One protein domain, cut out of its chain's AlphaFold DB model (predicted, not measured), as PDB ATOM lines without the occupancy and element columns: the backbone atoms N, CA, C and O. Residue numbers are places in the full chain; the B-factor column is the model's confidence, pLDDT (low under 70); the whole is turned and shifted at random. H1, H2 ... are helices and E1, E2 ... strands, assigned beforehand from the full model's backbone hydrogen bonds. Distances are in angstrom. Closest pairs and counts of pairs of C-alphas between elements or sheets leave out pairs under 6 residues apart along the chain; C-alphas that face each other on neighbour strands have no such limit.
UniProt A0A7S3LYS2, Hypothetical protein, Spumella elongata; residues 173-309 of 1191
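AT A GLANCE: This is residues 173 to 309 of the 1191 residues of the protein "Hypothetical protein" of Spumella elongata (UniProt A0A7S3LYS2). What does one see first? Two antiparallel sheets make a sandwich, four-stranded E4 E5 E1 E7 and three-stranded E3 E2 E6, with H1 covering the side between edge strands E3 and E4, while E6 and E7 meet on the other side. Beyond one end of it lie residues 173 to 185 and the last printed residues, where 174 to 175 pair with 307 to 308. What are the make-up and size? The printed part has 137 residues, in order E1 E2 E3 H1 E4 E5 E6 E7, mostly strand, though under half of the residues are in named elements. It is compact, with a radius of gyration of the C-alphas of 15.5 A, yet elongated, spanning 51 by 30 by 24 A.

IN THESE COORDINATES: Where do the first elements run? After residues 173 to 185, E1 spans 186 to 194, 26.9 A from C-alpha 186 at (-44.948, -14.774, 3.945). E2 is 203 to 208, E3 is 211 to 216, and H1 is 222 to 230, 12.1 A. And the later ones? E4 is 238 to 246, 24.7 A, and E5 is 249 to 256, 22.8 A. E6 is 280 to 283, and E7 is 291 to 299, 25.6 A, ending at C-alpha 299 (-48.140, -18.637, 1.541).

HOW THE PARTS SIT: How do the sheets stand? They are face to face, the parts that face each other 10.2 A centre to centre and their best planes 14 degrees apart, with the strands of the one at 32 degrees to those of the other; the larger sheet is twisted. E6 and E7 touch, closest at C-alphas 282 and 293, 6.3 A; E4 and E6 are apart. Which backbone atoms join neighbours? In the larger sheet, N 241 and O 253 of the hairpin E4 and E5 are 2.9 A apart, N 190 of E1 and O 252 of E5 2.8 A, and N 191 of E1 and O 294 of E7 2.8 A. In the smaller, N 206 and O 213 of the hairpin E2 and E3 are 2.8 A apart, and N 207 of E2 and O 281 of E6 2.9 A. Where is H1? It touches E4, closest at C-alphas 226 and 240, 4.8 A, and lies over E4 at a height over the sheet of 5.4 A, only just along the strands at 29.6 degrees on the local plane. It touches E3, closest at C-alphas 215 and 228, 7.0 A, but only grazes that sheet; in H1 every O i to N i+4 pair is within hydrogen-bond range.

THE WHOLE: How far does it reach? The C-alphas farthest apart, of Leu 179 and Ser 197, are 52.1 A apart. Are there cuts or long links? The printed part has no cut, and E5 to E6 is a long link of 23 residues. Where is confidence low? Mean pLDDT of the printed part is 82.7; residues 196 to 198, 218 to 223, 231 to 234 and 290 are under 70.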
ATOM      1  N   PRO A 173     -41.092  -0.387  17.955       96.38
ATOM      2  CA  PRO A 173     -40.533  -1.542  17.286       96.38
ATOM      3  C   PRO A 173     -41.533  -2.697  17.197       96.38
ATOM      4  O   PRO A 173     -42.266  -2.976  18.151       96.38
ATOM      5  N   LYS A 174     -41.545  -3.370  16.049       95.00
ATOM      6  CA  LYS A 174     -42.369  -4.548  15.792       95.00
ATOM      7  C   LYS A 174     -41.489  -5.782  15.608       95.00
ATOM      8  O   LYS A 174     -40.334  -5.682  15.190       95.00
ATOM      9  N   GLY A 175     -42.037  -6.946  15.920       93.50
ATOM     10  CA  GLY A 175     -41.343  -8.215  15.759       93.50
ATOM     11  C   GLY A 175     -42.279  -9.411  15.854       93.50
ATOM     12  O   GLY A 175     -43.476  -9.251  16.113       93.50
ATOM     13  N   ASP A 176     -41.688 -10.583  15.637       92.25
ATOM     14  CA  ASP A 176     -42.332 -11.883  15.810       92.25
ATOM     15  C   ASP A 176     -42.507 -12.201  17.292       92.25
ATOM     16  O   ASP A 176     -41.706 -11.756  18.125       92.25
ATOM     17  N   ASP A 177     -43.560 -12.936  17.622       91.94
ATOM     18  CA  ASP A 177     -43.812 -13.381  18.981       91.94
ATOM     19  C   ASP A 177     -42.942 -14.618  19.271       91.94
ATOM     20  O   ASP A 177     -43.160 -15.682  18.709       91.94
ATOM     21  N   PRO A 178     -41.960 -14.558  20.184       86.94
ATOM     22  CA  PRO A 178     -41.043 -15.679  20.388       86.94
ATOM     23  C   PRO A 178     -41.685 -16.962  20.949       86.94
ATOM     24  O   PRO A 178     -40.989 -17.972  21.086       86.94
ATOM     25  N   LEU A 179     -42.966 -16.945  21.342       84.88
ATOM     26  CA  LEU A 179     -43.677 -18.146  21.804       84.88
ATOM     27  C   LEU A 179     -44.533 -18.805  20.717       84.88
ATOM     28  O   LEU A 179     -45.040 -19.908  20.945       84.88
ATOM     29  N   THR A 180     -44.716 -18.168  19.562       84.06
ATOM     30  CA  THR A 180     -45.331 -18.806  18.399       84.06
ATOM     31  C   THR A 180     -44.240 -19.579  17.654       84.06
ATOM     32  O   THR A 180     -43.188 -19.070  17.290       84.06
ATOM     33  N   ILE A 181     -44.427 -20.897  17.534       80.50
ATOM     34  CA  ILE A 181     -43.447 -21.810  16.926       80.50
ATOM     35  C   ILE A 181     -44.059 -22.515  15.718       80.50
ATOM     36  O   ILE A 181     -45.267 -22.735  15.664       80.50
ATOM     37  N   ASN A 182     -43.207 -22.953  14.786       84.06
ATOM     38  CA  ASN A 182     -43.599 -23.645  13.549       84.06
ATOM     39  C   ASN A 182     -44.488 -22.800  12.621       84.06
ATOM     40  O   ASN A 182     -45.434 -23.316  12.023       84.06
ATOM     41  N   GLN A 183     -44.195 -21.508  12.517       88.94
ATOM     42  CA  GLN A 183     -44.845 -20.614  11.565       88.94
ATOM     43  C   GLN A 183     -44.140 -20.619  10.213       88.94
ATOM     44  O   GLN A 183     -42.947 -20.901  10.102       88.94
ATOM     45  N   ASN A 184     -44.916 -20.314   9.184       92.00
ATOM     46  CA  ASN A 184     -44.447 -20.133   7.827       92.00
ATOM     47  C   ASN A 184     -43.991 -18.685   7.602       92.00
ATOM     48  O   ASN A 184     -44.355 -17.762   8.334       92.00
ATOM     49  N   TYR A 185     -43.237 -18.479   6.530       93.81
ATOM     50  CA  TYR A 185     -42.863 -17.149   6.064       93.81
ATOM     51  C   TYR A 185     -43.843 -16.670   5.005       93.81
ATOM     52  O   TYR A 185     -44.356 -17.457   4.208       93.81
ATOM     53  N   ARG A 186     -44.109 -15.363   4.987       94.06
ATOM     54  CA  ARG A 186     -44.948 -14.774   3.945       94.06
ATOM     55  C   ARG A 186     -44.237 -14.958   2.610       94.06
ATOM     56  O   ARG A 186     -43.095 -14.526   2.471       94.06
ATOM     57  N   SER A 187     -44.922 -15.536   1.626       93.69
ATOM     58  CA  SER A 187     -44.360 -15.698   0.283       93.69
ATOM     59  C   SER A 187     -45.347 -15.280  -0.798       93.69
ATOM     60  O   SER A 187     -46.530 -15.644  -0.768       93.69
ATOM     61  N   ILE A 188     -44.843 -14.541  -1.782       92.50
ATOM     62  CA  ILE A 188     -45.576 -14.115  -2.975       92.50
ATOM     63  C   ILE A 188     -44.783 -14.481  -4.224       92.50
ATOM     64  O   ILE A 188     -43.555 -14.517  -4.223       92.50
ATOM     65  N   LYS A 189     -45.501 -14.727  -5.313       90.94
ATOM     66  CA  LYS A 189     -44.923 -14.923  -6.635       90.94
ATOM     67  C   LYS A 189     -45.212 -13.705  -7.494       90.94
ATOM     68  O   LYS A 189     -46.374 -13.353  -7.683       90.94
ATOM     69  N   LEU A 190     -44.167 -13.103  -8.038       87.25
ATOM     70  CA  LEU A 190     -44.229 -12.064  -9.052       87.25
ATOM     71  C   LEU A 190     -43.963 -12.702 -10.416       87.25
ATOM     72  O   LEU A 190     -42.912 -13.283 -10.645       87.25
ATOM     73  N   ARG A 191     -44.901 -12.577 -11.349       86.62
ATOM     74  CA  ARG A 191     -44.714 -12.993 -12.739       86.62
ATOM     75  C   ARG A 191     -44.612 -11.775 -13.635       86.62
ATOM     76  O   ARG A 191     -45.533 -10.965 -13.650       86.62
ATOM     77  N   VAL A 192     -43.546 -11.698 -14.425       82.44
ATOM     78  CA  VAL A 192     -43.317 -10.644 -15.422       82.44
ATOM     79  C   VAL A 192     -43.285 -11.285 -16.803       82.44
ATOM     80  O   VAL A 192     -42.537 -12.237 -17.032       82.44
ATOM     81  N   ALA A 193     -44.122 -10.804 -17.722       83.19
ATOM     82  CA  ALA A 193     -44.262 -11.382 -19.055       83.19
ATOM     83  C   ALA A 193     -44.375 -10.311 -20.146       83.19
ATOM     84  O   ALA A 193     -45.263  -9.460 -20.087       83.19
ATOM     85  N   SER A 194     -43.531 -10.410 -21.176       80.56
ATOM     86  CA  SER A 194     -43.647  -9.628 -22.413       80.56
ATOM     87  C   SER A 194     -44.854 -10.125 -23.216       80.56
ATOM     88  O   SER A 194     -44.983 -11.322 -23.489       80.56
ATOM     89  N   THR A 195     -45.760  -9.218 -23.585       70.38
ATOM     90  CA  THR A 195     -46.962  -9.521 -24.383       70.38
ATOM     91  C   THR A 195     -46.687  -9.479 -25.893       70.38
ATOM     92  O   THR A 195     -47.525  -9.909 -26.686       70.38
ATOM     93  N   GLY A 196     -45.501  -9.009 -26.300       67.12
ATOM     94  CA  GLY A 196     -45.046  -8.939 -27.690       67.12
ATOM     95  C   GLY A 196     -44.051 -10.036 -28.089       67.12
ATOM     96  O   GLY A 196     -43.852 -11.032 -27.391       67.12
ATOM     97  N   SER A 197     -43.398  -9.843 -29.244       65.75
ATOM     98  CA  SER A 197     -42.363 -10.754 -29.757       65.75
ATOM     99  C   SER A 197     -40.929 -10.432 -29.325       65.75
ATOM    100  O   SER A 197     -39.990 -10.995 -29.883       65.75
ATOM    101  N   TYR A 198     -40.762  -9.553 -28.341       68.44
ATOM    102  CA  TYR A 198     -39.479  -8.981 -27.930       68.44
ATOM    103  C   TYR A 198     -39.079  -9.465 -26.531       68.44
ATOM    104  O   TYR A 198     -39.949  -9.837 -25.736       68.44
ATOM    105  N   GLU A 199     -37.773  -9.484 -26.256       72.25
ATOM    106  CA  GLU A 199     -37.222  -9.794 -24.931       72.25
ATOM    107  C   GLU A 199     -37.622  -8.707 -23.914       72.25
ATOM    108  O   GLU A 199     -38.002  -7.587 -24.275       72.25
ATOM    109  N   LEU A 200     -37.641  -9.070 -22.631       71.94
ATOM    110  CA  LEU A 200     -37.914  -8.127 -21.550       71.94
ATOM    111  C   LEU A 200     -36.705  -7.197 -21.385       71.94
ATOM    112  O   LEU A 200     -35.631  -7.647 -21.005       71.94
ATOM    113  N   GLU A 201     -36.889  -5.906 -21.663       73.56
ATOM    114  CA  GLU A 201     -35.845  -4.882 -21.574       73.56
ATOM    115  C   GLU A 201     -36.360  -3.660 -20.796       73.56
ATOM    116  O   GLU A 201     -37.558  -3.357 -20.783       73.56
ATOM    117  N   GLY A 202     -35.447  -2.950 -20.131       78.69
ATOM    118  CA  GLY A 202     -35.754  -1.758 -19.338       78.69
ATOM    119  C   GLY A 202     -35.695  -1.997 -17.829       78.69
ATOM    120  O   GLY A 202     -34.938  -2.843 -17.347       78.69
ATOM    121  N   LYS A 203     -36.452  -1.204 -17.067       81.19
ATOM    122  CA  LYS A 203     -36.462  -1.230 -15.598       81.19
ATOM    123  C   LYS A 203     -37.882  -1.411 -15.068       81.19
ATOM    124  O   LYS A 203     -38.781  -0.678 -15.466       81.19
ATOM    125  N   LEU A 204     -38.065  -2.355 -14.154       79.62
ATOM    126  CA  LEU A 204     -39.327  -2.630 -13.474       79.62
ATOM    127  C   LEU A 204     -39.345  -1.924 -12.119       79.62
ATOM    128  O   LEU A 204     -38.503  -2.201 -11.269       79.62
ATOM    129  N   GLY A 205     -40.302  -1.030 -11.897       79.31
ATOM    130  CA  GLY A 205     -40.563  -0.502 -10.564       79.31
ATOM    131  C   GLY A 205     -41.400  -1.488  -9.754       79.31
ATOM    132  O   GLY A 205     -42.409  -1.984 -10.245       79.31
ATOM    133  N   LEU A 206     -41.007  -1.756  -8.513       80.44
ATOM    134  CA  LEU A 206     -41.831  -2.467  -7.540       80.44
ATOM    135  C   LEU A 206     -42.234  -1.497  -6.439       80.44
ATOM    136  O   LEU A 206     -41.376  -0.856  -5.828       80.44
ATOM    137  N   LEU A 207     -43.535  -1.381  -6.210       79.12
ATOM    138  CA  LEU A 207     -44.110  -0.546  -5.169       79.12
ATOM    139  C   LEU A 207     -44.661  -1.443  -4.067       79.12
ATOM    140  O   LEU A 207     -45.398  -2.393  -4.333       79.12
ATOM    141  N   PHE A 208     -44.319  -1.110  -2.831       83.06
ATOM    142  CA  PHE A 208     -44.898  -1.712  -1.641       83.06
ATOM    143  C   PHE A 208     -45.132  -0.621  -0.605       83.06
ATOM    144  O   PHE A 208     -44.192   0.074  -0.213       83.06
ATOM    145  N   MET A 209     -46.392  -0.465  -0.188       78.69
ATOM    146  CA  MET A 209     -46.785   0.429   0.911       78.69
ATOM    147  C   MET A 209     -46.201   1.854   0.785       78.69
ATOM    148  O   MET A 209     -45.567   2.376   1.701       78.69
ATOM    149  N   GLY A 210     -46.340   2.454  -0.403       72.38
ATOM    150  CA  GLY A 210     -45.866   3.813  -0.703       72.38
ATOM    151  C   GLY A 210     -44.360   3.951  -0.955       72.38
ATOM    152  O   GLY A 210     -43.890   5.042  -1.272       72.38
ATOM    153  N   THR A 211     -43.582   2.868  -0.856       77.00
ATOM    154  CA  THR A 211     -42.146   2.878  -1.172       77.00
ATOM    155  C   THR A 211     -41.879   2.150  -2.488       77.00
ATOM    156  O   THR A 211     -42.434   1.084  -2.743       77.00
ATOM    157  N   LYS A 212     -41.021   2.731  -3.332       78.25
ATOM    158  CA  LYS A 212     -40.687   2.227  -4.669       78.25
ATOM    159  C   LYS A 212     -39.222   1.801  -4.754       78.25
ATOM    160  O   LYS A 212     -38.332   2.596  -4.447       78.25
ATOM    161  N   THR A 213     -38.980   0.591  -5.247       78.69
ATOM    162  CA  THR A 213     -37.658   0.112  -5.683       78.69
ATOM    163  C   THR A 213     -37.658  -0.150  -7.192       78.69
ATOM    164  O   THR A 213     -38.721  -0.249  -7.805       78.69
ATOM    165  N   ILE A 214     -36.485  -0.184  -7.823       78.38
ATOM    166  CA  ILE A 214     -36.348  -0.329  -9.278       78.38
ATOM    167  C   ILE A 214     -35.414  -1.497  -9.578       78.38
ATOM    168  O   ILE A 214     -34.232  -1.440  -9.265       78.38
ATOM    169  N   LEU A 215     -35.936  -2.510 -10.260       77.50
ATOM    170  CA  LEU A 215     -35.195  -3.670 -10.732       77.50
ATOM    171  C   LEU A 215     -34.802  -3.486 -12.198       77.50
ATOM    172  O   LEU A 215     -35.641  -3.175 -13.045       77.50
ATOM    173  N   THR A 216     -33.531  -3.698 -12.527       77.81
ATOM    174  CA  THR A 216     -33.064  -3.638 -13.920       77.81
ATOM    175  C   THR A 216     -33.276  -4.993 -14.589       77.81
ATOM    176  O   THR A 216     -32.703  -5.985 -14.154       77.81
ATOM    177  N   LEU A 217     -34.095  -5.050 -15.648       73.56
ATOM    178  CA  LEU A 217     -34.555  -6.316 -16.234       73.56
ATOM    179  C   LEU A 217     -33.446  -7.120 -16.941       73.56
ATOM    180  O   LEU A 217     -33.559  -8.340 -17.050       73.56
ATOM    181  N   SER A 218     -32.371  -6.460 -17.387       66.94
ATOM    182  CA  SER A 218     -31.232  -7.089 -18.076       66.94
ATOM    183  C   SER A 218     -30.280  -7.863 -17.158       66.94
ATOM    184  O   SER A 218     -29.557  -8.725 -17.652       66.94
ATOM    185  N   ASP A 219     -30.302  -7.594 -15.847       61.94
ATOM    186  CA  ASP A 219     -29.327  -8.103 -14.864       61.94
ATOM    187  C   ASP A 219     -29.986  -8.951 -13.757       61.94
ATOM    188  O   ASP A 219     -29.446  -9.097 -12.664       61.94
ATOM    189  N   LEU A 220     -31.181  -9.500 -14.005       63.41
ATOM    190  CA  LEU A 220     -31.954 -10.252 -13.006       63.41
ATOM    191  C   LEU A 220     -31.368 -11.648 -12.731       63.41
ATOM    192  O   LEU A 220     -31.871 -12.661 -13.217       63.41
ATOM    193  N   ASP A 221     -30.312 -11.681 -11.922       67.81
ATOM    194  CA  ASP A 221     -29.807 -12.856 -11.202       67.81
ATOM    195  C   ASP A 221     -30.437 -12.922  -9.784       67.81
ATOM    196  O   ASP A 221     -30.720 -11.865  -9.205       67.81
ATOM    197  N   PRO A 222     -30.676 -14.111  -9.182       65.44
ATOM    198  CA  PRO A 222     -31.284 -14.227  -7.848       65.44
ATOM    199  C   PRO A 222     -30.553 -13.456  -6.741       65.44
ATOM    200  O   PRO A 222     -31.196 -12.949  -5.817       65.44
ATOM    201  N   GLY A 223     -29.225 -13.313  -6.850       67.31
ATOM    202  CA  GLY A 223     -28.430 -12.516  -5.914       67.31
ATOM    203  C   GLY A 223     -28.797 -11.031  -5.951       67.31
ATOM    204  O   GLY A 223     -29.083 -10.442  -4.912       67.31
ATOM    205  N   LEU A 224     -28.890 -10.456  -7.153       71.62
ATOM    206  CA  LEU A 224     -29.238  -9.046  -7.353       71.62
ATOM    207  C   LEU A 224     -30.708  -8.756  -7.024       71.62
ATOM    208  O   LEU A 224     -31.002  -7.720  -6.439       71.62
ATOM    209  N   CYS A 225     -31.635  -9.676  -7.320       75.56
ATOM    210  CA  CYS A 225     -33.039  -9.509  -6.915       75.56
ATOM    211  C   CYS A 225     -33.188  -9.457  -5.387       75.56
ATOM    212  O   CYS A 225     -33.936  -8.638  -4.858       75.56
ATOM    213  N   THR A 226     -32.464 -10.323  -4.675       81.00
ATOM    214  CA  THR A 226     -32.477 -10.341  -3.208       81.00
ATOM    215  C   THR A 226     -31.839  -9.075  -2.638       81.00
ATOM    216  O   THR A 226     -32.404  -8.472  -1.729       81.00
ATOM    217  N   GLU A 227     -30.709  -8.630  -3.193       76.88
ATOM    218  CA  GLU A 227     -30.016  -7.413  -2.757       76.88
ATOM    219  C   GLU A 227     -30.855  -6.149  -2.988       76.88
ATOM    220  O   GLU A 227     -31.003  -5.358  -2.064       76.88
ATOM    221  N   GLU A 228     -31.481  -5.976  -4.154       74.88
ATOM    222  CA  GLU A 228     -32.305  -4.794  -4.477       74.88
ATOM    223  C   GLU A 228     -33.643  -4.744  -3.716       74.88
ATOM    224  O   GLU A 228     -34.237  -3.672  -3.557       74.88
ATOM    225  N   LEU A 229     -34.134  -5.895  -3.239       74.62
ATOM    226  CA  LEU A 229     -35.298  -5.972  -2.349       74.62
ATOM    227  C   LEU A 229     -34.905  -5.787  -0.874       74.62
ATOM    228  O   LEU A 229     -35.666  -5.191  -0.113       74.62
ATOM    229  N   ALA A 230     -33.730  -6.261  -0.455       70.75
ATOM    230  CA  ALA A 230     -33.217  -6.063   0.902       70.75
ATOM    231  C   ALA A 230     -32.683  -4.631   1.121       70.75
ATOM    232  O   ALA A 230     -32.826  -4.042   2.197       70.75
ATOM    233  N   PHE A 231     -32.074  -4.038   0.095       55.69
ATOM    234  CA  PHE A 231     -31.546  -2.681   0.116       55.69
ATOM    235  C   PHE A 231     -32.691  -1.670  -0.021       55.69
ATOM    236  O   PHE A 231     -33.583  -1.842  -0.838       55.69
ATOM    237  N   LYS A 232     -32.639  -0.594   0.784       57.84
ATOM    238  CA  LYS A 232     -33.695   0.417   1.076       57.84
ATOM    239  C   LYS A 232     -34.527   0.164   2.337       57.84
ATOM    240  O   LYS A 232     -35.346   1.015   2.674       57.84
ATOM    241  N   GLY A 233     -34.296  -0.924   3.078       61.72
ATOM    242  CA  GLY A 233     -34.902  -1.128   4.404       61.72
ATOM    243  C   GLY A 233     -36.431  -1.233   4.401       61.72
ATOM    244  O   GLY A 233     -37.048  -1.003   5.439       61.72
ATOM    245  N   MET A 234     -37.028  -1.543   3.241       68.00
ATOM    246  CA  MET A 234     -38.462  -1.818   3.073       68.00
ATOM    247  C   MET A 234     -38.850  -3.155   3.708       68.00
ATOM    248  O   MET A 234     -39.917  -3.283   4.300       68.00
ATOM    249  N   PHE A 235     -37.952  -4.133   3.608       82.88
ATOM    250  CA  PHE A 235     -38.090  -5.469   4.171       82.88
ATOM    251  C   PHE A 235     -36.934  -5.729   5.145       82.88
ATOM    252  O   PHE A 235     -35.918  -5.034   5.107       82.88
ATOM    253  N   GLY A 236     -37.111  -6.686   6.057       82.94
ATOM    254  CA  GLY A 236     -36.026  -7.172   6.905       82.94
ATOM    255  C   GLY A 236     -35.170  -8.154   6.110       82.94
ATOM    256  O   GLY A 236     -34.522  -7.788   5.133       82.94
ATOM    257  N   ASN A 237     -35.205  -9.424   6.497       86.44
ATOM    258  CA  ASN A 237     -34.595 -10.497   5.723       86.44
ATOM    259  C   ASN A 237     -35.573 -10.966   4.641       86.44
ATOM    260  O   ASN A 237     -36.697 -11.371   4.939       86.44
ATOM    261  N   VAL A 238     -35.136 -10.946   3.386       88.44
ATOM    262  CA  VAL A 238     -35.921 -11.377   2.224       88.44
ATOM    263  C   VAL A 238     -35.067 -12.282   1.346       88.44
ATOM    264  O   VAL A 238     -33.847 -12.147   1.317       88.44
ATOM    265  N   LEU A 239     -35.703 -13.216   0.649       89.06
ATOM    266  CA  LEU A 239     -35.090 -14.030  -0.395       89.06
ATOM    267  C   LEU A 239     -35.926 -13.916  -1.663       89.06
ATOM    268  O   LEU A 239     -37.144 -14.079  -1.614       89.06
ATOM    269  N   CYS A 240     -35.261 -13.653  -2.784       86.94
ATOM    270  CA  CYS A 240     -35.871 -13.637  -4.104       86.94
ATOM    271  C   CYS A 240     -35.236 -14.709  -4.988       86.94
ATOM    272  O   CYS A 240     -34.073 -14.613  -5.378       86.94
ATOM    273  N   GLU A 241     -36.022 -15.722  -5.330       87.88
ATOM    274  CA  GLU A 241     -35.625 -16.787  -6.246       87.88
ATOM    275  C   GLU A 241     -36.195 -16.511  -7.635       87.88
ATOM    276  O   GLU A 241     -37.367 -16.157  -7.767       87.88
ATOM    277  N   VAL A 242     -35.379 -16.683  -8.676       84.00
ATOM    278  CA  VAL A 242     -35.759 -16.378 -10.064       84.00
ATOM    279  C   VAL A 242     -35.861 -17.661 -10.874       84.00
ATOM    280  O   VAL A 242     -34.901 -18.422 -10.975       84.00
ATOM    281  N   GLU A 243     -37.000 -17.859 -11.528       85.75
ATOM    282  CA  GLU A 243     -37.227 -18.914 -12.508       85.75
ATOM    283  C   GLU A 243     -37.468 -18.294 -13.893       85.75
ATOM    284  O   GLU A 243     -38.504 -17.680 -14.174       85.75
ATOM    285  N   LYS A 244     -36.495 -18.464 -14.798       81.06
ATOM    286  CA  LYS A 244     -36.631 -18.059 -16.204       81.06
ATOM    287  C   LYS A 244     -37.370 -19.150 -16.977       81.06
ATOM    288  O   LYS A 244     -36.754 -20.077 -17.498       81.06
ATOM    289  N   LEU A 245     -38.692 -19.021 -17.087       82.62
ATOM    290  CA  LEU A 245     -39.521 -19.969 -17.842       82.62
ATOM    291  C   LEU A 245     -39.210 -19.930 -19.345       82.62
ATOM    292  O   LEU A 245     -39.232 -20.959 -20.019       82.62
ATOM    293  N   ASN A 246     -38.942 -18.740 -19.889       79.94
ATOM    294  CA  ASN A 246     -38.411 -18.533 -21.239       79.94
ATOM    295  C   ASN A 246     -37.862 -17.100 -21.387       79.94
ATOM    296  O   ASN A 246     -37.863 -16.315 -20.447       79.94
ATOM    297  N   TRP A 247     -37.403 -16.732 -22.584       73.75
ATOM    298  CA  TRP A 247     -36.862 -15.400 -22.892       73.75
ATOM    299  C   TRP A 247     -37.880 -14.241 -22.811       73.75
ATOM    300  O   TRP A 247     -37.501 -13.086 -22.960       73.75
ATOM    301  N   ARG A 248     -39.167 -14.522 -22.567       77.62
ATOM    302  CA  ARG A 248     -40.241 -13.523 -22.430       77.62
ATOM    303  C   ARG A 248     -40.945 -13.547 -21.078       77.62
ATOM    304  O   ARG A 248     -41.755 -12.658 -20.836       77.62
ATOM    305  N   VAL A 249     -40.717 -14.563 -20.243       83.38
ATOM    306  CA  VAL A 249     -41.466 -14.779 -18.999       83.38
ATOM    307  C   VAL A 249     -40.520 -15.179 -17.879       83.38
ATOM    308  O   VAL A 249     -39.825 -16.192 -17.980       83.38
ATOM    309  N   TYR A 250     -40.568 -14.403 -16.803       82.75
ATOM    310  CA  TYR A 250     -39.818 -14.625 -15.577       82.75
ATOM    311  C   TYR A 250     -40.801 -14.733 -14.413       82.75
ATOM    312  O   TYR A 250     -41.757 -13.955 -14.325       82.75
ATOM    313  N   GLU A 251     -40.572 -15.699 -13.533       88.19
ATOM    314  CA  GLU A 251     -41.271 -15.810 -12.256       88.19
ATOM    315  C   GLU A 251     -40.273 -15.610 -11.115       88.19
ATOM    316  O   GLU A 251     -39.199 -16.201 -11.102       88.19
ATOM    317  N   PHE A 252     -40.637 -14.755 -10.168       86.00
ATOM    318  CA  PHE A 252     -39.871 -14.432  -8.975       86.00
ATOM    319  C   PHE A 252     -40.658 -14.932  -7.774       86.00
ATOM    320  O   PHE A 252     -41.802 -14.518  -7.574       86.00
ATOM    321  N   THR A 253     -40.067 -15.809  -6.978       91.12
ATOM    322  CA  THR A 253     -40.624 -16.216  -5.689       91.12
ATOM    323  C   THR A 253     -39.948 -15.391  -4.611       91.12
ATOM    324  O   THR A 253     -38.742 -15.496  -4.412       91.12
ATOM    325  N   ILE A 254     -40.722 -14.541  -3.945       89.56
ATOM    326  CA  ILE A 254     -40.239 -13.637  -2.905       89.56
ATOM    327  C   ILE A 254     -40.748 -14.159  -1.568       89.56
ATOM    328  O   ILE A 254     -41.960 -14.244  -1.359       89.56
ATOM    329  N   THR A 255     -39.823 -14.495  -0.673       92.62
ATOM    330  CA  THR A 255     -40.105 -14.985   0.680       92.62
ATOM    331  C   THR A 255     -39.566 -13.996   1.703       92.62
ATOM    332  O   THR A 255     -38.378 -13.672   1.700       92.62
ATOM    333  N   PHE A 256     -40.440 -13.517   2.582       91.75
ATOM    334  CA  PHE A 256     -40.123 -12.547   3.626       91.75
ATOM    335  C   PHE A 256     -39.849 -13.289   4.936       91.75
ATOM    336  O   PHE A 256     -40.776 -13.725   5.618       91.75
ATOM    337  N   TYR A 257     -38.568 -13.441   5.275       90.06
ATOM    338  CA  TYR A 257     -38.121 -14.089   6.509       90.06
ATOM    339  C   TYR A 257     -38.264 -13.197   7.737       90.06
ATOM    340  O   TYR A 257     -38.387 -13.693   8.849       90.06
ATOM    341  N   SER A 258     -38.191 -11.881   7.559       89.25
ATOM    342  CA  SER A 258     -38.503 -10.931   8.618       89.25
ATOM    343  C   SER A 258     -38.843  -9.558   8.057       89.25
ATOM    344  O   SER A 258     -38.507  -9.202   6.924       89.25
ATOM    345  N   TRP A 259     -39.487  -8.761   8.898       90.44
ATOM    346  CA  TRP A 259     -39.791  -7.360   8.642       90.44
ATOM    347  C   TRP A 259     -38.856  -6.458   9.468       90.44
ATOM    348  O   TRP A 259     -38.273  -6.925  10.453       90.44
ATOM    349  N   PRO A 260     -38.658  -5.183   9.086       90.25
ATOM    350  CA  PRO A 260     -37.752  -4.287   9.803       90.25
ATOM    351  C   PRO A 260     -38.156  -4.104  11.272       90.25
ATOM    352  O   PRO A 260     -39.290  -3.764  11.559       90.25
ATOM    353  N   THR A 261     -37.235  -4.240  12.229       91.88
ATOM    354  CA  THR A 261     -37.574  -4.071  13.659       91.88
ATOM    355  C   THR A 261     -38.162  -2.694  13.976       91.88
ATOM    356  O   THR A 261     -39.049  -2.582  14.815       91.88
ATOM    357  N   TYR A 262     -37.681  -1.647  13.304       91.69
ATOM    358  CA  TYR A 262     -38.277  -0.316  13.359       91.69
ATOM    359  C   TYR A 262     -39.166  -0.135  12.125       91.69
ATOM    360  O   TYR A 262     -38.623  -0.025  11.018       91.69
ATOM    361  N   PRO A 263     -40.500  -0.127  12.290       89.44
ATOM    362  CA  PRO A 263     -41.418  -0.176  11.165       89.44
ATOM    363  C   PRO A 263     -41.275   1.033  10.237       89.44
ATOM    364  O   PRO A 263     -41.273   2.183  10.678       89.44
ATOM    365  N   LYS A 264     -41.200   0.771   8.928       87.06
ATOM    366  CA  LYS A 264     -41.255   1.784   7.857       87.06
ATOM    367  C   LYS A 264     -42.698   2.064   7.428       87.06
ATOM    368  O   LYS A 264     -43.019   2.095   6.247       87.06
ATOM    369  N   GLU A 265     -43.558   2.238   8.419       90.19
ATOM    370  CA  GLU A 265     -45.009   2.390   8.293       90.19
ATOM    371  C   GLU A 265     -45.431   3.799   8.730       90.19
ATOM    372  O   GLU A 265     -44.647   4.520   9.351       90.19
ATOM    373  N   ASN A 266     -46.657   4.207   8.416       92.62
ATOM    374  CA  ASN A 266     -47.232   5.472   8.880       92.62
ATOM    375  C   ASN A 266     -48.759   5.348   9.035       92.62
ATOM    376  O   ASN A 266     -49.308   4.249   9.067       92.62
ATOM    377  N   ASN A 267     -49.472   6.469   9.147       91.69
ATOM    378  CA  ASN A 267     -50.930   6.475   9.274       91.69
ATOM    379  C   ASN A 267     -51.699   6.026   8.014       91.69
ATOM    380  O   ASN A 267     -52.885   5.724   8.128       91.69
ATOM    381  N   LEU A 268     -51.063   5.990   6.839       88.94
ATOM    382  CA  LEU A 268     -51.669   5.510   5.589       88.94
ATOM    383  C   LEU A 268     -51.310   4.048   5.299       88.94
ATOM    384  O   LEU A 268     -52.112   3.309   4.735       88.94
ATOM    385  N   PHE A 269     -50.112   3.632   5.702       88.25
ATOM    386  CA  PHE A 269     -49.528   2.347   5.351       88.25
ATOM    387  C   PHE A 269     -49.187   1.549   6.610       88.25
ATOM    388  O   PHE A 269     -48.260   1.916   7.330       88.25
ATOM    389  N   SER A 270     -49.887   0.432   6.853       89.81
ATOM    390  CA  SER A 270     -49.509  -0.527   7.900       89.81
ATOM    391  C   SER A 270     -49.879  -1.985   7.576       89.81
ATOM    392  O   SER A 270     -50.840  -2.244   6.858       89.81
ATOM    393  N   HIS A 271     -49.112  -2.939   8.107       91.56
ATOM    394  CA  HIS A 271     -49.337  -4.379   8.042       91.56
ATOM    395  C   HIS A 271     -48.938  -5.057   9.370       91.56
ATOM    396  O   HIS A 271     -48.281  -4.488  10.245       91.56
ATOM    397  N   ASN A 272     -49.356  -6.311   9.524       92.00
ATOM    398  CA  ASN A 272     -49.150  -7.135  10.722       92.00
ATOM    399  C   ASN A 272     -48.263  -8.364  10.457       92.00
ATOM    400  O   ASN A 272     -48.301  -9.332  11.210       92.00
ATOM    401  N   GLY A 273     -47.500  -8.329   9.363       90.75
ATOM    402  CA  GLY A 273     -46.616  -9.418   8.933       90.75
ATOM    403  C   GLY A 273     -47.168 -10.239   7.768       90.75
ATOM    404  O   GLY A 273     -46.406 -10.900   7.069       90.75
ATOM    405  N   ASN A 274     -48.467 -10.102   7.477       92.81
ATOM    406  CA  ASN A 274     -49.135 -10.752   6.351       92.81
ATOM    407  C   ASN A 274     -49.875  -9.728   5.460       92.81
ATOM    408  O   ASN A 274     -51.106  -9.712   5.434       92.81
ATOM    409  N   PRO A 275     -49.150  -8.829   4.763       90.69
ATOM    410  CA  PRO A 275     -49.765  -7.841   3.877       90.69
ATOM    411  C   PRO A 275     -50.526  -8.504   2.723       90.69
ATOM    412  O   PRO A 275     -50.158  -9.586   2.233       90.69
ATOM    413  N   SER A 276     -51.581  -7.832   2.265       87.38
ATOM    414  CA  SER A 276     -52.402  -8.280   1.144       87.38
ATOM    415  C   SER A 276     -51.588  -8.258  -0.143       87.38
ATOM    416  O   SER A 276     -50.756  -7.381  -0.356       87.38
ATOM    417  N   ARG A 277     -51.883  -9.166  -1.081       85.31
ATOM    418  CA  ARG A 277     -51.288  -9.107  -2.429       85.31
ATOM    419  C   ARG A 277     -51.545  -7.780  -3.157       85.31
ATOM    420  O   ARG A 277     -50.870  -7.504  -4.137       85.31
ATOM    421  N   LEU A 278     -52.565  -7.019  -2.744       80.31
ATOM    422  CA  LEU A 278     -52.908  -5.718  -3.327       80.31
ATOM    423  C   LEU A 278     -51.982  -4.592  -2.851       80.31
ATOM    424  O   LEU A 278     -51.936  -3.552  -3.496       80.31
ATOM    425  N   ASP A 279     -51.225  -4.816  -1.775       82.81
ATOM    426  CA  ASP A 279     -50.238  -3.860  -1.266       82.81
ATOM    427  C   ASP A 279     -48.937  -3.885  -2.091       82.81
ATOM    428  O   ASP A 279     -48.058  -3.047  -1.887       82.81
ATOM    429  N   PHE A 280     -48.820  -4.842  -3.024       84.38
ATOM    430  CA  PHE A 280     -47.703  -5.015  -3.948       84.38
ATOM    431  C   PHE A 280     -48.130  -4.640  -5.367       84.38
ATOM    432  O   PHE A 280     -49.040  -5.246  -5.942       84.38
ATOM    433  N   LEU A 281     -47.444  -3.663  -5.950       79.25
ATOM    434  CA  LEU A 281     -47.768  -3.102  -7.256       79.25
ATOM    435  C   LEU A 281     -46.520  -3.047  -8.138       79.25
ATOM    436  O   LEU A 281     -45.386  -2.998  -7.658       79.25
ATOM    437  N   CYS A 282     -46.743  -3.077  -9.447       80.00
ATOM    438  CA  CYS A 282     -45.691  -2.952 -10.444       80.00
ATOM    439  C   CYS A 282     -45.858  -1.648 -11.202       80.00
ATOM    440  O   CYS A 282     -46.907  -1.411 -11.793       80.00
ATOM    441  N   ASP A 283     -44.789  -0.870 -11.249       78.69
ATOM    442  CA  ASP A 283     -44.681   0.306 -12.092       78.69
ATOM    443  C   ASP A 283     -43.897  -0.050 -13.357       78.69
ATOM    444  O   ASP A 283     -42.710  -0.395 -13.323       78.69
ATOM    445  N   LEU A 284     -44.598   0.026 -14.487       77.06
ATOM    446  CA  LEU A 284     -44.075  -0.329 -15.802       77.06
ATOM    447  C   LEU A 284     -43.567   0.881 -16.601       77.06
ATOM    448  O   LEU A 284     -43.136   0.709 -17.738       77.06
ATOM    449  N   THR A 285     -43.557   2.086 -16.021       76.19
ATOM    450  CA  THR A 285     -43.207   3.352 -16.698       76.19
ATOM    451  C   THR A 285     -41.836   3.314 -17.376       76.19
ATOM    452  O   THR A 285     -41.619   3.972 -18.393       76.19
ATOM    453  N   TYR A 286     -40.892   2.544 -16.828       75.56
ATOM    454  CA  TYR A 286     -39.515   2.448 -17.328       75.56
ATOM    455  C   TYR A 286     -39.217   1.149 -18.092       75.56
ATOM    456  O   TYR A 286     -38.053   0.865 -18.397       75.56
ATOM    457  N   VAL A 287     -40.243   0.357 -18.407       75.69
ATOM    458  CA  VAL A 287     -40.117  -0.863 -19.210       75.69
ATOM    459  C   VAL A 287     -40.265  -0.497 -20.684       75.69
ATOM    460  O   VAL A 287     -41.220   0.166 -21.081       75.69
ATOM    461  N   THR A 288     -39.304  -0.899 -21.517       73.81
ATOM    462  CA  THR A 288     -39.268  -0.497 -22.934       73.81
ATOM    463  C   THR A 288     -40.037  -1.452 -23.847       73.81
ATOM    464  O   THR A 288     -40.376  -1.078 -24.971       73.81
ATOM    465  N   SER A 289     -40.358  -2.665 -23.383       70.94
ATOM    466  CA  SER A 289     -41.192  -3.642 -24.094       70.94
ATOM    467  C   SER A 289     -42.611  -3.737 -23.514       70.94
ATOM    468  O   SER A 289     -42.825  -3.556 -22.318       70.94
ATOM    469  N   LEU A 290     -43.610  -4.035 -24.361       65.31
ATOM    470  CA  LEU A 290     -44.993  -4.283 -23.922       65.31
ATOM    471  C   LEU A 290     -45.011  -5.446 -22.918       65.31
ATOM    472  O   LEU A 290     -44.776  -6.592 -23.299       65.31
ATOM    473  N   THR A 291     -45.275  -5.144 -21.649       71.62
ATOM    474  CA  THR A 291     -45.037  -6.054 -20.523       71.62
ATOM    475  C   THR A 291     -46.235  -6.073 -19.582       71.62
ATOM    476  O   THR A 291     -46.947  -5.086 -19.443       71.62
ATOM    477  N   SER A 292     -46.465  -7.216 -18.945       77.94
ATOM    478  CA  SER A 292     -47.436  -7.410 -17.868       77.94
ATOM    479  C   SER A 292     -46.713  -7.888 -16.613       77.94
ATOM    480  O   SER A 292     -45.752  -8.657 -16.712       77.94
ATOM    481  N   CYS A 293     -47.177  -7.456 -15.442       79.81
ATOM    482  CA  CYS A 293     -46.703  -7.937 -14.150       79.81
ATOM    483  C   CYS A 293     -47.893  -8.418 -13.314       79.81
ATOM    484  O   CYS A 293     -48.953  -7.799 -13.308       79.81
ATOM    485  N   ARG A 294     -47.733  -9.510 -12.565       83.75
ATOM    486  CA  ARG A 294     -48.764  -9.963 -11.632       83.75
ATOM    487  C   ARG A 294     -48.178 -10.583 -10.375       83.75
ATOM    488  O   ARG A 294     -47.361 -11.494 -10.470       83.75
ATOM    489  N   PHE A 295     -48.706 -10.172  -9.225       86.75
ATOM    490  CA  PHE A 295     -48.491 -10.845  -7.948       86.75
ATOM    491  C   PHE A 295     -49.558 -11.913  -7.679       86.75
ATOM    492  O   PHE A 295     -50.755 -11.709  -7.918       86.75
ATOM    493  N   THR A 296     -49.132 -13.054  -7.148       89.69
ATOM    494  CA  THR A 296     -49.996 -14.120  -6.630       89.69
ATOM    495  C   THR A 296     -49.493 -14.589  -5.276       89.69
ATOM    496  O   THR A 296     -48.288 -14.730  -5.081       89.69
ATOM    497  N   ASP A 297     -50.412 -14.867  -4.360       92.94
ATOM    498  CA  ASP A 297     -50.076 -15.432  -3.058       92.94
ATOM    499  C   ASP A 297     -49.533 -16.857  -3.195       92.94
ATOM    500  O   ASP A 297     -50.078 -17.653  -3.961       92.94
ATOM    501  N   ILE A 298     -48.467 -17.166  -2.451       94.50
ATOM    502  CA  ILE A 298     -47.963 -18.536  -2.280       94.50
ATOM    503  C   ILE A 298     -48.331 -19.027  -0.885       94.50
ATOM    504  O   ILE A 298     -49.001 -20.046  -0.753       94.50
ATOM    505  N   GLU A 299     -47.920 -18.282   0.141       94.44
ATOM    506  CA  GLU A 299     -48.140 -18.637   1.541       94.44
ATOM    507  C   GLU A 299     -48.730 -17.435   2.286       94.44
ATOM    508  O   GLU A 299     -48.240 -16.306   2.165       94.44
ATOM    509  N   THR A 300     -49.831 -17.676   2.993       91.31
ATOM    510  CA  THR A 300     -50.635 -16.683   3.733       91.31
ATOM    511  C   THR A 300     -51.184 -17.238   5.045       91.31
ATOM    512  O   THR A 300     -51.827 -16.498   5.794       91.31
ATOM    513  N   ILE A 301     -50.967 -18.522   5.333       90.62
ATOM    514  CA  ILE A 301     -51.533 -19.226   6.479       90.62
ATOM    515  C   ILE A 301     -50.421 -19.459   7.495       90.62
ATOM    516  O   ILE A 301     -49.331 -19.910   7.151       90.62
ATOM    517  N   ASN A 302     -50.729 -19.198   8.769       90.38
ATOM    518  CA  ASN A 302     -49.796 -19.415   9.875       90.38
ATOM    519  C   ASN A 302     -48.460 -18.669   9.675       90.38
ATOM    520  O   ASN A 302     -47.393 -19.238   9.874       90.38
ATOM    521  N   ILE A 303     -48.534 -17.418   9.211       92.88
ATOM    522  CA  ILE A 303     -47.374 -16.547   8.990       92.88
ATOM    523  C   ILE A 303     -46.880 -15.983  10.323       92.88
ATOM    524  O   ILE A 303     -47.707 -15.711  11.193       92.88
ATOM    525  N   GLN A 304     -45.571 -15.762  10.445       91.44
ATOM    526  CA  GLN A 304     -44.976 -15.028  11.566       91.44
ATOM    527  C   GLN A 304     -45.667 -13.689  11.833       91.44
ATOM    528  O   GLN A 304     -45.971 -12.921  10.907       91.44
ATOM    529  N   GLU A 305     -45.887 -13.394  13.109       91.62
ATOM    530  CA  GLU A 305     -46.467 -12.124  13.505       91.62
ATOM    531  C   GLU A 305     -45.477 -10.975  13.284       91.62
ATOM    532  O   GLU A 305     -44.257 -11.107  13.347       91.62
ATOM    533  N   TYR A 306     -46.014  -9.785  13.049       94.31
ATOM    534  CA  TYR A 306     -45.241  -8.554  13.093       94.31
ATOM    535  C   TYR A 306     -46.045  -7.520  13.866       94.31
ATOM    536  O   TYR A 306     -46.815  -6.725  13.318       94.31
ATOM    537  N   ALA A 307     -45.918  -7.610  15.187       94.69
ATOM    538  CA  ALA A 307     -46.730  -6.877  16.146       94.69
ATOM    539  C   ALA A 307     -45.871  -5.942  16.997       94.69
ATOM    540  O   ALA A 307     -44.682  -6.191  17.206       94.69
ATOM    541  N   TYR A 308     -46.478  -4.864  17.505       96.06
ATOM    542  CA  TYR A 308     -45.789  -3.933  18.397       96.06
ATOM    543  C   TYR A 308     -45.271  -4.667  19.626       96.06
ATOM    544  O   TYR A 308     -46.009  -5.406  20.281       96.06
ATOM    545  N   CYS A 309     -43.990  -4.463  19.917       96.44
ATOM    546  CA  CYS A 309     -43.304  -5.107  21.027       96.44
ATOM    547  C   CYS A 309     -43.486  -6.635  21.046       96.44
ATOM    548  O   CYS A 309     -43.574  -7.216  22.127       96.44
TER     549      CYS A 309